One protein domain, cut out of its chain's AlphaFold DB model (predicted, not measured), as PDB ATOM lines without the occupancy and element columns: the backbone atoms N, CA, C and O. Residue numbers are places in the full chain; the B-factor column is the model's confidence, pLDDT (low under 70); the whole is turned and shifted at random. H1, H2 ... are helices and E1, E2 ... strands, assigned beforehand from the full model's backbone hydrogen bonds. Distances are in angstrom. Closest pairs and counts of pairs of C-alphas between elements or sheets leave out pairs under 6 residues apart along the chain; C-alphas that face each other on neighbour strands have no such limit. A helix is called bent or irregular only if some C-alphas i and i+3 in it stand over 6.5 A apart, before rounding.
ATOM      1  N   LEU A   4     -23.139  14.098  12.463       78.62
ATOM      2  CA  LEU A   4     -22.998  14.452  11.049       78.62
ATOM      3  C   LEU A   4     -22.262  15.786  10.927       78.62
ATOM      4  O   LEU A   4     -22.685  16.771  11.531       78.62
ATOM      5  N   ILE A   5     -21.189  15.827  10.133       78.00
ATOM      6  CA  ILE A   5     -20.431  17.055   9.872       78.00
ATOM      7  C   ILE A   5     -20.506  17.390   8.386       78.00
ATOM      8  O   ILE A   5     -19.982  16.653   7.552       78.00
ATOM      9  N   SER A   6     -21.089  18.543   8.076       79.75
ATOM     10  CA  SER A   6     -21.129  19.115   6.729       79.75
ATOM     11  C   SER A   6     -20.174  20.300   6.634       79.75
ATOM     12  O   SER A   6     -20.019  21.062   7.589       79.75
ATOM     13  N   ARG A   7     -19.520  20.467   5.480       80.56
ATOM     14  CA  ARG A   7     -18.581  21.569   5.219       80.56
ATOM     15  C   ARG A   7     -18.997  22.311   3.956       80.56
ATOM     16  O   ARG A   7     -19.254  21.676   2.939       80.56
ATOM     17  N   ILE A   8     -19.043  23.636   4.027       75.62
ATOM     18  CA  ILE A   8     -19.366  24.532   2.913       75.62
ATOM     19  C   ILE A   8     -18.259  25.576   2.805       75.62
ATOM     20  O   ILE A   8     -17.831  26.138   3.811       75.62
ATOM     21  N   TYR A   9     -17.821  25.853   1.583       76.88
ATOM     22  CA  TYR A   9     -16.883  26.928   1.285       76.88
ATOM     23  C   TYR A   9     -17.597  27.959   0.420       76.88
ATOM     24  O   TYR A   9     -18.153  27.598  -0.614       76.88
ATOM     25  N   LEU A  10     -17.598  29.216   0.854       70.19
ATOM     26  CA  LEU A  10     -18.191  30.331   0.123       70.19
ATOM     27  C   LEU A  10     -17.076  31.299  -0.254       70.19
ATOM     28  O   LEU A  10     -16.383  31.829   0.616       70.19
ATOM     29  N   ASN A  11     -16.907  31.497  -1.554       75.56
ATOM     30  CA  ASN A  11     -15.955  32.443  -2.107       75.56
ATOM     31  C   ASN A  11     -16.692  33.759  -2.379       75.56
ATOM     32  O   ASN A  11     -17.775  33.747  -2.965       75.56
ATOM     33  N   GLY A  12     -16.148  34.881  -1.917       72.19
ATOM     34  CA  GLY A  12     -16.832  36.170  -1.999       72.19
ATOM     35  C   GLY A  12     -16.019  37.308  -1.411       72.19
ATOM     36  O   GLY A  12     -15.023  37.083  -0.729       72.19
ATOM     37  N   ASP A  13     -16.489  38.537  -1.620       82.12
ATOM     38  CA  ASP A  13     -16.066  39.651  -0.773       82.12
ATOM     39  C   ASP A  13     -16.391  39.305   0.690       82.12
ATOM     40  O   ASP A  13     -17.537  38.957   1.020       82.12
ATOM     41  N   LEU A  14     -15.374  39.321   1.560       81.62
ATOM     42  CA  LEU A  14     -15.517  38.830   2.931       81.62
ATOM     43  C   LEU A  14     -16.523  39.650   3.729       81.62
ATOM     44  O   LEU A  14     -17.283  39.079   4.507       81.62
ATOM     45  N   GLU A  15     -16.521  40.970   3.571       84.31
ATOM     46  CA  GLU A  15     -17.398  41.857   4.327       84.31
ATOM     47  C   GLU A  15     -18.866  41.617   3.960       84.31
ATOM     48  O   GLU A  15     -19.699  41.331   4.825       84.31
ATOM     49  N   THR A  16     -19.157  41.618   2.661       82.62
ATOM     50  CA  THR A  16     -20.490  41.346   2.117       82.62
ATOM     51  C   THR A  16     -20.978  39.959   2.533       82.62
ATOM     52  O   THR A  16     -22.091  39.810   3.049       82.62
ATOM     53  N   SER A  17     -20.123  38.941   2.397       83.12
ATOM     54  CA  SER A  17     -20.447  37.559   2.768       83.12
ATOM     55  C   SER A  17     -20.749  37.427   4.261       83.12
ATOM     56  O   SER A  17     -21.731  36.785   4.632       83.12
ATOM     57  N   LYS A  18     -19.961  38.073   5.133       86.19
ATOM     58  CA  LYS A  18     -20.191  38.075   6.589       86.19
ATOM     59  C   LYS A  18     -21.522  38.725   6.957       86.19
ATOM     60  O   LYS A  18     -22.232  38.194   7.814       86.19
ATOM     61  N   ASN A  19     -21.869  39.837   6.312       83.44
ATOM     62  CA  ASN A  19     -23.118  40.553   6.566       83.44
ATOM     63  C   ASN A  19     -24.342  39.713   6.180       83.44
ATOM     64  O   ASN A  19     -25.259  39.552   6.990       83.44
ATOM     65  N   ILE A  20     -24.321  39.107   4.989       79.56
ATOM     66  CA  ILE A  20     -25.392  38.216   4.522       79.56
ATOM     67  C   ILE A  20     -25.513  36.998   5.443       79.56
ATOM     68  O   ILE A  20     -26.608  36.674   5.911       79.56
ATOM     69  N   LEU A  21     -24.390  36.344   5.756       83.94
ATOM     70  CA  LEU A  21     -24.396  35.139   6.578       83.94
ATOM     71  C   LEU A  21     -24.949  35.424   7.979       83.94
ATOM     72  O   LEU A  21     -25.757  34.654   8.484       83.94
ATOM     73  N   ARG A  22     -24.580  36.551   8.603       83.75
ATOM     74  CA  ARG A  22     -25.068  36.915   9.941       83.75
ATOM     75  C   ARG A  22     -26.592  37.034   9.994       83.75
ATOM     76  O   ARG A  22     -27.192  36.514  10.934       83.75
ATOM     77  N   LYS A  23     -27.205  37.683   9.000       79.19
ATOM     78  CA  LYS A  23     -28.666  37.815   8.914       79.19
ATOM     79  C   LYS A  23     -29.329  36.447   8.740       79.19
ATOM     80  O   LYS A  23     -30.192  36.073   9.530       79.19
ATOM     81  N   ASN A  24     -28.848  35.663   7.776       82.44
ATOM     82  CA  ASN A  24     -29.409  34.345   7.474       82.44
ATOM     83  C   ASN A  24     -29.277  33.372   8.658       82.44
ATOM     84  O   ASN A  24     -30.183  32.583   8.916       82.44
ATOM     85  N   LEU A  25     -28.179  33.438   9.421       84.44
ATOM     86  CA  LEU A  25     -27.979  32.596  10.604       84.44
ATOM     87  C   LEU A  25     -28.952  32.928  11.739       84.44
ATOM     88  O   LEU A  25     -29.401  32.018  12.435       84.44
ATOM     89  N   GLN A  26     -29.312  34.198  11.929       85.31
ATOM     90  CA  GLN A  26     -30.309  34.580  12.936       85.31
ATOM     91  C   GLN A  26     -31.694  34.022  12.597       85.31
ATOM     92  O   GLN A  26     -32.367  33.464  13.466       85.31
ATOM     93  N   GLU A  27     -32.098  34.124  11.331       84.12
ATOM     94  CA  GLU A  27     -33.368  33.573  10.847       84.12
ATOM     95  C   GLU A  27     -33.382  32.041  10.933       84.12
ATOM     96  O   GLU A  27     -34.337  31.454  11.452       84.12
ATOM     97  N   LEU A  28     -32.285  31.393  10.524       83.94
ATOM     98  CA  LEU A  28     -32.107  29.946  10.629       83.94
ATOM     99  C   LEU A  28     -32.215  29.470  12.080       83.94
ATOM    100  O   LEU A  28     -32.927  28.504  12.350       83.94
ATOM    101  N   LYS A  29     -31.550  30.156  13.019       87.50
ATOM    102  CA  LYS A  29     -31.625  29.831  14.450       87.50
ATOM    103  C   LYS A  29     -33.060  29.841  14.935       87.50
ATOM    104  O   LYS A  29     -33.519  28.842  15.477       87.50
ATOM    105  N   ARG A  30     -33.769  30.944  14.690       85.19
ATOM    106  CA  ARG A  30     -35.160  31.098  15.116       85.19
ATOM    107  C   ARG A  30     -36.037  29.981  14.551       85.19
ATOM    108  O   ARG A  30     -36.823  29.397  15.289       85.19
ATOM    109  N   SER A  31     -35.886  29.667  13.266       86.00
ATOM    110  CA  SER A  31     -36.660  28.605  12.616       86.00
ATOM    111  C   SER A  31     -36.367  27.220  13.205       86.00
ATOM    112  O   SER A  31     -37.285  26.457  13.507       86.00
ATOM    113  N   LEU A  32     -35.097  26.887  13.430       86.88
ATOM    114  CA  LEU A  32     -34.703  25.589  13.978       86.88
ATOM    115  C   LEU A  32     -35.090  25.434  15.457       86.88
ATOM    116  O   LEU A  32     -35.539  24.359  15.851       86.88
ATOM    117  N   GLU A  33     -34.992  26.500  16.253       91.81
ATOM    118  CA  GLU A  33     -35.416  26.499  17.660       91.81
ATOM    119  C   GLU A  33     -36.931  26.316  17.810       91.81
ATOM    120  O   GLU A  33     -37.361  25.534  18.657       91.81
ATOM    121  N   ILE A  34     -37.744  26.924  16.933       93.69
ATOM    122  CA  ILE A  34     -39.196  26.656  16.862       93.69
ATOM    123  C   ILE A  34     -39.472  25.168  16.587       93.69
ATOM    124  O   ILE A  34     -40.426  24.602  17.113       93.69
ATOM    125  N   ASN A  35     -38.607  24.507  15.814       90.44
ATOM    126  CA  ASN A  35     -38.703  23.079  15.496       90.44
ATOM    127  C   ASN A  35     -38.055  22.155  16.552       90.44
ATOM    128  O   ASN A  35     -37.868  20.953  16.307       90.44
ATOM    129  N   GLY A  36     -37.708  22.691  17.727       91.44
ATOM    130  CA  GLY A  36     -37.192  21.934  18.868       91.44
ATOM    131  C   GLY A  36     -35.704  21.585  18.795       91.44
ATOM    132  O   GLY A  36     -35.239  20.756  19.576       91.44
ATOM    133  N   TYR A  37     -34.944  22.182  17.873       93.62
ATOM    134  CA  TYR A  37     -33.487  22.058  17.871       93.62
ATOM    135  C   TYR A  37     -32.859  23.056  18.845       93.62
ATOM    136  O   TYR A  37     -33.255  24.215  18.905       93.62
ATOM    137  N   LYS A  38     -31.805  22.645  19.549       94.50
ATOM    138  CA  LYS A  38     -30.875  23.577  20.199       94.50
ATOM    139  C   LYS A  38     -29.813  23.981  19.185       94.50
ATOM    140  O   LYS A  38     -29.139  23.106  18.641       94.50
ATOM    141  N   VAL A  39     -29.659  25.280  18.943       92.56
ATOM    142  CA  VAL A  39     -28.718  25.817  17.951       92.56
ATOM    143  C   VAL A  39     -27.632  26.629  18.641       92.56
ATOM    144  O   VAL A  39     -27.920  27.605  19.335       92.56
ATOM    145  N   ASN A  40     -26.374  26.260  18.413       92.38
ATOM    146  CA  ASN A  40     -25.219  27.017  18.874       92.38
ATOM    147  C   ASN A  40     -24.373  27.494  17.691       92.38
ATOM    148  O   ASN A  40     -24.149  26.747  16.740       92.38
ATOM    149  N   PHE A  41     -23.879  28.726  17.775       88.69
ATOM    150  CA  PHE A  41     -22.999  29.316  16.775       88.69
ATOM    151  C   PHE A  41     -21.651  29.643  17.397       88.69
ATOM    152  O   PHE A  41     -21.576  30.359  18.392       88.69
ATOM    153  N   LEU A  42     -20.585  29.179  16.758       89.50
ATOM    154  CA  LEU A  42     -19.222  29.594  17.040       89.50
ATOM    155  C   LEU A  42     -18.652  30.249  15.784       89.50
ATOM    156  O   LEU A  42     -18.613  29.633  14.723       89.50
ATOM    157  N   ILE A  43     -18.215  31.498  15.907       86.50
ATOM    158  CA  ILE A  43     -17.666  32.273  14.792       86.50
ATOM    159  C   ILE A  43     -16.205  32.583  15.103       86.50
ATOM    160  O   ILE A  43     -15.908  33.255  16.089       86.50
ATOM    161  N   LEU A  44     -15.296  32.112  14.251       88.12
ATOM    162  CA  LEU A  44     -13.863  32.368  14.337       88.12
ATOM    163  C   LEU A  44     -13.373  32.986  13.024       88.12
ATOM    164  O   LEU A  44     -13.083  32.280  12.060       88.12
ATOM    165  N   ARG A  45     -13.260  34.320  12.996       86.44
ATOM    166  CA  ARG A  45     -12.884  35.124  11.816       86.44
ATOM    167  C   ARG A  45     -13.774  34.849  10.592       86.44
ATOM    168  O   ARG A  45     -14.787  35.517  10.424       86.44
ATOM    169  N   ASN A  46     -13.379  33.893   9.749       85.81
ATOM    170  CA  ASN A  46     -14.053  33.512   8.503       85.81
ATOM    171  C   ASN A  46     -14.672  32.103   8.574       85.81
ATOM    172  O   ASN A  46     -15.257  31.641   7.600       85.81
ATOM    173  N   LEU A  47     -14.537  31.416   9.709       86.19
ATOM    174  CA  LEU A  47     -15.146  30.121   9.973       86.19
ATOM    175  C   LEU A  47     -16.386  30.299  10.847       86.19
ATOM    176  O   LEU A  47     -16.308  30.853  11.942       86.19
ATOM    177  N   TYR A  48     -17.508  29.765  10.387       87.12
ATOM    178  CA  TYR A  48     -18.754  29.686  11.130       87.12
ATOM    179  C   TYR A  48     -19.059  28.219  11.395       87.12
ATOM    180  O   TYR A  48     -19.221  27.436  10.465       87.12
ATOM    181  N   ASN A  49     -19.128  27.844  12.664       89.31
ATOM    182  CA  ASN A  49     -19.554  26.528  13.103       89.31
ATOM    183  C   ASN A  49     -20.952  26.627  13.712       89.31
ATOM    184  O   ASN A  49     -21.173  27.368  14.669       89.31
ATOM    185  N   ILE A  50     -21.884  25.873  13.146       89.50
ATOM    186  CA  ILE A  50     -23.281  25.815  13.557       89.50
ATOM    187  C   ILE A  50     -23.531  24.412  14.083       89.50
ATOM    188  O   ILE A  50     -23.513  23.451  13.317       89.50
ATOM    189  N   VAL A  51     -23.776  24.297  15.380       92.81
ATOM    190  CA  VAL A  51     -24.068  23.022  16.030       92.81
ATOM    191  C   VAL A  51     -25.560  22.946  16.307       92.81
ATOM    192  O   VAL A  51     -26.127  23.843  16.931       92.81
ATOM    193  N   LEU A  52     -26.181  21.865  15.854       91.12
ATOM    194  CA  LEU A  52     -27.588  21.555  16.056       91.12
ATOM    195  C   LEU A  52     -27.692  20.310  16.927       91.12
ATOM    196  O   LEU A  52     -27.039  19.302  16.658       91.12
ATOM    197  N   ALA A  53     -28.532  20.370  17.954       92.25
ATOM    198  CA  ALA A  53     -28.814  19.230  18.811       92.25
ATOM    199  C   ALA A  53     -30.319  19.004  18.932       92.25
ATOM    200  O   ALA A  53     -31.060  19.940  19.237       92.25
ATOM    201  N   LYS A  54     -30.765  17.764  18.727       91.62
ATOM    202  CA  LYS A  54     -32.157  17.348  18.941       91.62
ATOM    203  C   LYS A  54     -32.217  15.856  19.251       91.62
ATOM    204  O   LYS A  54     -31.575  15.066  18.565       91.62
ATOM    205  N   ASP A  55     -32.950  15.486  20.299       92.12
ATOM    206  CA  ASP A  55     -33.215  14.091  20.689       92.12
ATOM    207  C   ASP A  55     -31.950  13.211  20.786       92.12
ATOM    208  O   ASP A  55     -31.916  12.069  20.335       92.12
ATOM    209  N   GLY A  56     -30.860  13.765  21.333       85.88
ATOM    210  CA  GLY A  56     -29.576  13.065  21.479       85.88
ATOM    211  C   GLY A  56     -28.737  12.954  20.197       85.88
ATOM    212  O   GLY A  56     -27.630  12.416  20.240       85.88
ATOM    213  N   ASN A  57     -29.215  13.490  19.073       87.38
ATOM    214  CA  ASN A  57     -28.457  13.600  17.832       87.38
ATOM    215  C   ASN A  57     -27.781  14.963  17.733       87.38
ATOM    216  O   ASN A  57     -28.377  15.992  18.066       87.38
ATOM    217  N   LEU A  58     -26.539  14.956  17.249       89.06
ATOM    218  CA  LEU A  58     -25.755  16.156  17.000       89.06
ATOM    219  C   LEU A  58     -25.455  16.256  15.508       89.06
ATOM    220  O   LEU A  58     -25.004  15.299  14.881       89.06
ATOM    221  N   SER A  59     -25.648  17.435  14.941       87.19
ATOM    222  CA  SER A  59     -25.108  17.766  13.629       87.19
ATOM    223  C   SER A  59     -24.335  19.071  13.700       87.19
ATOM    224  O   SER A  59     -24.571  19.930  14.549       87.19
ATOM    225  N   SER A  60     -23.320  19.188  12.856       85.25
ATOM    226  CA  SER A  60     -22.469  20.367  12.777       85.25
ATOM    227  C   SER A  60     -22.303  20.785  11.325       85.25
ATOM    228  O   SER A  60     -22.004  19.963  10.459       85.25
ATOM    229  N   LEU A  61     -22.485  22.072  11.062       84.19
ATOM    230  CA  LEU A  61     -22.244  22.688   9.767       84.19
ATOM    231  C   LEU A  61     -21.107  23.698   9.905       84.19
ATOM    232  O   LEU A  61     -21.207  24.659  10.665       84.19
ATOM    233  N   LEU A  62     -20.033  23.469   9.155       84.19
ATOM    234  CA  LEU A  62     -18.885  24.362   9.067       84.19
ATOM    235  C   LEU A  62     -18.963  25.153   7.762       84.19
ATOM    236  O   LEU A  62     -18.978  24.559   6.685       84.19
ATOM    237  N   ILE A  63     -18.986  26.478   7.850       81.94
ATOM    238  CA  ILE A  63     -18.969  27.388   6.704       81.94
ATOM    239  C   ILE A  63     -17.662  28.174   6.730       81.94
ATOM    240  O   ILE A  63     -17.363  28.860   7.707       81.94
ATOM    241  N   PHE A  64     -16.897  28.082   5.649       83.94
ATOM    242  CA  PHE A  64     -15.633  28.782   5.463       83.94
ATOM    243  C   PHE A  64     -15.813  29.884   4.422       83.94
ATOM    244  O   PHE A  64     -16.103  29.593   3.262       83.94
ATOM    245  N   LEU A  65     -15.626  31.136   4.831       82.69
ATOM    246  CA  LEU A  65     -15.582  32.278   3.923       82.69
ATOM    247  C   LEU A  65     -14.156  32.489   3.412       82.69
ATOM    248  O   LEU A  65     -13.190  32.437   4.179       82.69
ATOM    249  N   ARG A  66     -14.035  32.733   2.114       79.81
ATOM    250  CA  ARG A  66     -12.770  32.842   1.391       79.81
ATOM    251  C   ARG A  66     -12.799  34.116   0.540       79.81
ATOM    252  O   ARG A  66     -13.731  34.285  -0.241       79.81
ATOM    253  N   ASP A  67     -11.819  35.006   0.726       70.00
ATOM    254  CA  ASP A  67     -11.715  36.263  -0.032       70.00
ATOM    255  C   ASP A  67     -11.094  36.037  -1.405       70.00
ATOM    256  O   ASP A  67      -9.933  35.646  -1.481       70.00
ATOM    257  N   PHE A  68     -11.808  36.361  -2.481       61.47
ATOM    258  CA  PHE A  68     -11.257  36.304  -3.836       61.47
ATOM    259  C   PHE A  68      -9.958  37.110  -4.011       61.47
ATOM    260  O   PHE A  68      -9.118  36.716  -4.819       61.47
ATOM    261  N   LYS A  69      -9.746  38.190  -3.245       55.91
ATOM    262  CA  LYS A  69      -8.524  39.010  -3.330       55.91
ATOM    263  C   LYS A  69      -7.268  38.271  -2.857       55.91
ATOM    264  O   LYS A  69      -6.188  38.539  -3.374       55.91
ATOM    265  N   ASP A  70      -7.411  37.310  -1.946       48.62
ATOM    266  CA  ASP A  70      -6.291  36.538  -1.395       48.62
ATOM    267  C   ASP A  70      -5.947  35.291  -2.245       48.62
ATOM    268  O   ASP A  70      -4.849  34.741  -2.122       48.62
ATOM    269  N   TYR A  71      -6.844  34.839  -3.138       51.34
ATOM    270  CA  TYR A  71      -6.654  33.612  -3.939       51.34
ATOM    271  C   TYR A  71      -5.922  33.805  -5.269       51.34
ATOM    272  O   TYR A  71      -5.510  32.800  -5.845       51.34
ATOM    273  N   ALA A  72      -5.613  35.037  -5.690       47.50
ATOM    274  CA  ALA A  72      -4.722  35.260  -6.838       47.50
ATOM    275  C   ALA A  72      -3.355  34.555  -6.667       47.50
ATOM    276  O   ALA A  72      -2.736  34.138  -7.642       47.50
ATOM    277  N   ILE A  73      -2.898  34.364  -5.420       40.28
ATOM    278  CA  ILE A  73      -1.657  33.637  -5.100       40.28
ATOM    279  C   ILE A  73      -1.863  32.111  -5.128       40.28
ATOM    280  O   ILE A  73      -0.953  31.372  -5.498       40.28
ATOM    281  N   VAL A  74      -3.047  31.617  -4.758       41.28
ATOM    282  CA  VAL A  74      -3.355  30.175  -4.711       41.28
ATOM    283  C   VAL A  74      -3.646  29.617  -6.105       41.28
ATOM    284  O   VAL A  74      -3.306  28.464  -6.369       41.28
ATOM    285  N   ASP A  75      -4.179  30.438  -7.014       40.50
ATOM    286  CA  ASP A  75      -4.431  30.059  -8.409       40.50
ATOM    287  C   ASP A  75      -3.142  29.701  -9.176       40.50
ATOM    288  O   ASP A  75      -3.150  28.813 -10.029       40.50
ATOM    289  N   ILE A  76      -1.997  30.286  -8.797       37.91
ATOM    290  CA  ILE A  76      -0.670  29.928  -9.340       37.91
ATOM    291  C   ILE A  76      -0.248  28.509  -8.908       37.91
ATOM    292  O   ILE A  76       0.446  27.804  -9.641       37.91
ATOM    293  N   PHE A  77      -0.677  28.046  -7.729       32.47
ATOM    294  CA  PHE A  77      -0.333  26.713  -7.220       32.47
ATOM    295  C   PHE A  77      -1.304  25.616  -7.686       32.47
ATOM    296  O   PHE A  77      -0.906  24.452  -7.778       32.47
ATOM    297  N   THR A  78      -2.559  25.946  -8.004       38.16
ATOM    298  CA  THR A  78      -3.585  24.967  -8.406       38.16
ATOM    299  C   THR A  78      -3.472  24.502  -9.858       38.16
ATOM    300  O   THR A  78      -3.901  23.381 -10.144       38.16
ATOM    301  N   GLU A  79      -2.821  25.252 -10.760       39.59
ATOM    302  CA  GLU A  79      -2.497  24.742 -12.107       39.59
ATOM    303  C   GLU A  79      -1.662  23.451 -12.066       39.59
ATOM    304  O   GLU A  79      -1.826  22.586 -12.930       39.59
ATOM    305  N   ASN A  80      -0.865  23.264 -11.010       43.78
ATOM    306  CA  ASN A  80      -0.056  22.065 -10.785       43.78
ATOM    307  C   ASN A  80      -0.829  20.893 -10.141       43.78
ATOM    308  O   ASN A  80      -0.281  19.802 -10.000       43.78
ATOM    309  N   LEU A  81      -2.099  21.082  -9.757       45.66
ATOM    310  CA  LEU A  81      -2.903  20.098  -9.014       45.66
ATOM    311  C   LEU A  81      -4.069  19.497  -9.820       45.66
ATOM    312  O   LEU A  81      -4.920  18.819  -9.240       45.66
ATOM    313  N   LYS A  82      -4.097  19.677 -11.153       49.25
ATOM    314  CA  LYS A  82      -5.148  19.206 -12.094       49.25
ATOM    315  C   LYS A  82      -5.523  17.709 -12.011       49.25
ATOM    316  O   LYS A  82      -6.482  17.295 -12.653       49.25
ATOM    317  N   ASN A  83      -4.838  16.910 -11.195       52.03
ATOM    318  CA  ASN A  83      -5.058  15.470 -11.050       52.03
ATOM    319  C   ASN A  83      -6.012  15.061  -9.909       52.03
ATOM    320  O   ASN A  83      -6.270  13.871  -9.757       52.03
ATOM    321  N   ASN A  84      -6.558  15.995  -9.118       51.22
ATOM    322  CA  ASN A  84      -7.563  15.671  -8.091       51.22
ATOM    323  C   ASN A  84      -8.975  16.129  -8.502       51.22
ATOM    324  O   ASN A  84      -9.315  17.313  -8.433       51.22
ATOM    325  N   SER A  85      -9.812  15.166  -8.910       49.56
ATOM    326  CA  SER A  85     -11.155  15.368  -9.485       49.56
ATOM    327  C   SER A  85     -12.125  16.140  -8.589       49.56
ATOM    328  O   SER A  85     -12.998  16.856  -9.086       49.56
ATOM    329  N   ASP A  86     -11.966  16.011  -7.275       48.78
ATOM    330  CA  ASP A  86     -12.891  16.590  -6.298       48.78
ATOM    331  C   ASP A  86     -12.633  18.087  -6.082       48.78
ATOM    332  O   ASP A  86     -13.570  18.857  -5.870       48.78
ATOM    333  N   LEU A  87     -11.378  18.526  -6.239       44.25
ATOM    334  CA  LEU A  87     -10.976  19.935  -6.176       44.25
ATOM    335  C   LEU A  87     -11.391  20.705  -7.438       44.25
ATOM    336  O   LEU A  87     -11.864  21.837  -7.343       44.25
ATOM    337  N   TYR A  88     -11.298  20.078  -8.615       43.59
ATOM    338  CA  TYR A  88     -11.651  20.716  -9.890       43.59
ATOM    339  C   TYR A  88     -13.152  21.045 -10.011       43.59
ATOM    340  O   TYR A  88     -13.534  22.040 -10.633       43.59
ATOM    341  N   LYS A  89     -14.028  20.246  -9.383       43.16
ATOM    342  CA  LYS A  89     -15.481  20.502  -9.371       43.16
ATOM    343  C   LYS A  89     -15.865  21.780  -8.623       43.16
ATOM    344  O   LYS A  89     -16.820  22.432  -9.037       43.16
ATOM    345  N   ILE A  90     -15.128  22.137  -7.569       50.19
ATOM    346  CA  ILE A  90     -15.390  23.344  -6.768       50.19
ATOM    347  C   ILE A  90     -15.113  24.596  -7.615       50.19
ATOM    348  O   ILE A  90     -15.959  25.479  -7.689       50.19
ATOM    349  N   ILE A  91     -14.003  24.608  -8.363       50.22
ATOM    350  CA  ILE A  91     -13.576  25.754  -9.185       50.22
ATOM    351  C   ILE A  91     -14.566  26.045 -10.328       50.22
ATOM    352  O   ILE A  91     -14.883  27.197 -10.612       50.22
ATOM    353  N   LYS A  92     -15.109  25.015 -10.993       41.91
ATOM    354  CA  LYS A  92     -16.004  25.223 -12.150       41.91
ATOM    355  C   LYS A  92     -17.352  25.859 -11.770       41.91
ATOM    356  O   LYS A  92     -17.966  26.510 -12.615       41.91
ATOM    357  N   GLY A  93     -17.814  25.668 -10.530       44.22
ATOM    358  CA  GLY A  93     -19.006  26.342 -10.002       44.22
ATOM    359  C   GLY A  93     -18.816  27.856  -9.874       44.22
ATOM    360  O   GLY A  93     -19.743  28.606 -10.169       44.22
ATOM    361  N   ASP A  94     -17.594  28.281  -9.547       46.56
ATOM    362  CA  ASP A  94     -17.221  29.677  -9.287       46.56
ATOM    363  C   ASP A  94     -16.959  30.498 -10.564       46.56
ATOM    364  O   ASP A  94     -17.082  31.717 -10.553       46.56
ATOM    365  N   ILE A  95     -16.646  29.853 -11.696       44.28
ATOM    366  CA  ILE A  95     -16.448  30.551 -12.983       44.28
ATOM    367  C   ILE A  95     -17.790  30.995 -13.593       44.28
ATOM    368  O   ILE A  95     -17.855  31.985 -14.317       44.28
ATOM    369  N   LYS A  96     -18.902  30.296 -13.320       39.84
ATOM    370  CA  LYS A  96     -20.203  30.659 -13.916       39.84
ATOM    371  C   LYS A  96     -20.771  31.982 -13.392       39.84
ATOM    372  O   LYS A  96     -21.557  32.594 -14.108       39.84
ATOM    373  N   SER A  97     -20.367  32.432 -12.205       42.62
ATOM    374  CA  SER A  97     -20.744  33.740 -11.657       42.62
ATOM    375  C   SER A  97     -19.892  34.901 -12.186       42.62
ATOM    376  O   SER A  97     -20.176  36.039 -11.839       42.62
TER     377      SER A  97
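Overview. This is residues 4 to 97 of the 100 residues of an uncharacterized protein of Acidianus brierleyi (UniProt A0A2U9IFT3). A twisted sheet of four strands has the long helix H1 along one face, two layers, and H2 and H3 make a loose arm beyond one end of the sheet, where residues 72 to 77 and 79 to 86 stand free. The printed part has 94 residues, in the order E1 H1 E2 E3 E4 H2 H3; the class is mixed, helices and strands. The mixed sheet runs E1 E4 E3 E2. The whole is loose, with a radius of gyration of the C-alphas of 16.1 A, and elongated, spanning 47 by 28 by 24 A.

Along the chain. E1, residues 4 to 12, begins at C-alpha 4 (-22.998, 14.452, 11.049) and is 26.1 A long. E4, residues 57 to 67, measures 33.4 A; E3 is residues 47 to 54 and E2 residues 38 to 44. H1, residues 14 to 34, is 30.0 A long. H2 is residues 68 to 81; H3, residues 85 to 97, ends at C-alpha 97 (-20.744, 33.740, -11.657).

Arrangement. E1 and E4 are parallel, with N 8 and O 62 at 2.8 A. E2, E3 and E4 form a meander, each strand the antiparallel neighbour of the one before; N 50 and O 61 are 2.8 A apart, N 42 and O 49 2.8 A. E1, H1 and E2 make a split strand-helix-strand unit, E4 and E3 between its strands, with a right-handed crossover. H1 is on the sheet at a height of 8.8 A, over E4 and E3, along the strands; its closest C-alphas to E4 are Leu 14 and Asp 67, 5.5 A. H2 only grazes the sheet with residues 68 to 71. H3 is not on the sheet, but only just, with 4 pairs of C-alphas within 10 A; H2 and H3 are apart. H2 is irregular, but only just: C-alphas 70 and 73 are 6.6 A apart. In H1 every O i to N i+4 pair is within hydrogen-bond range; H2 has 2 of 10, with 5 of 11 O i to N i+3 pairs, and H3 2 of 9, with 4 of 10.

Size, cuts and confidence. The C-alphas farthest apart, of Ile 34 and Asn 80, are 48.1 A apart. The printed part has no cut, and its links are tight. Mean pLDDT of the printed part is 72.4; residues 68 to 97 are under 70.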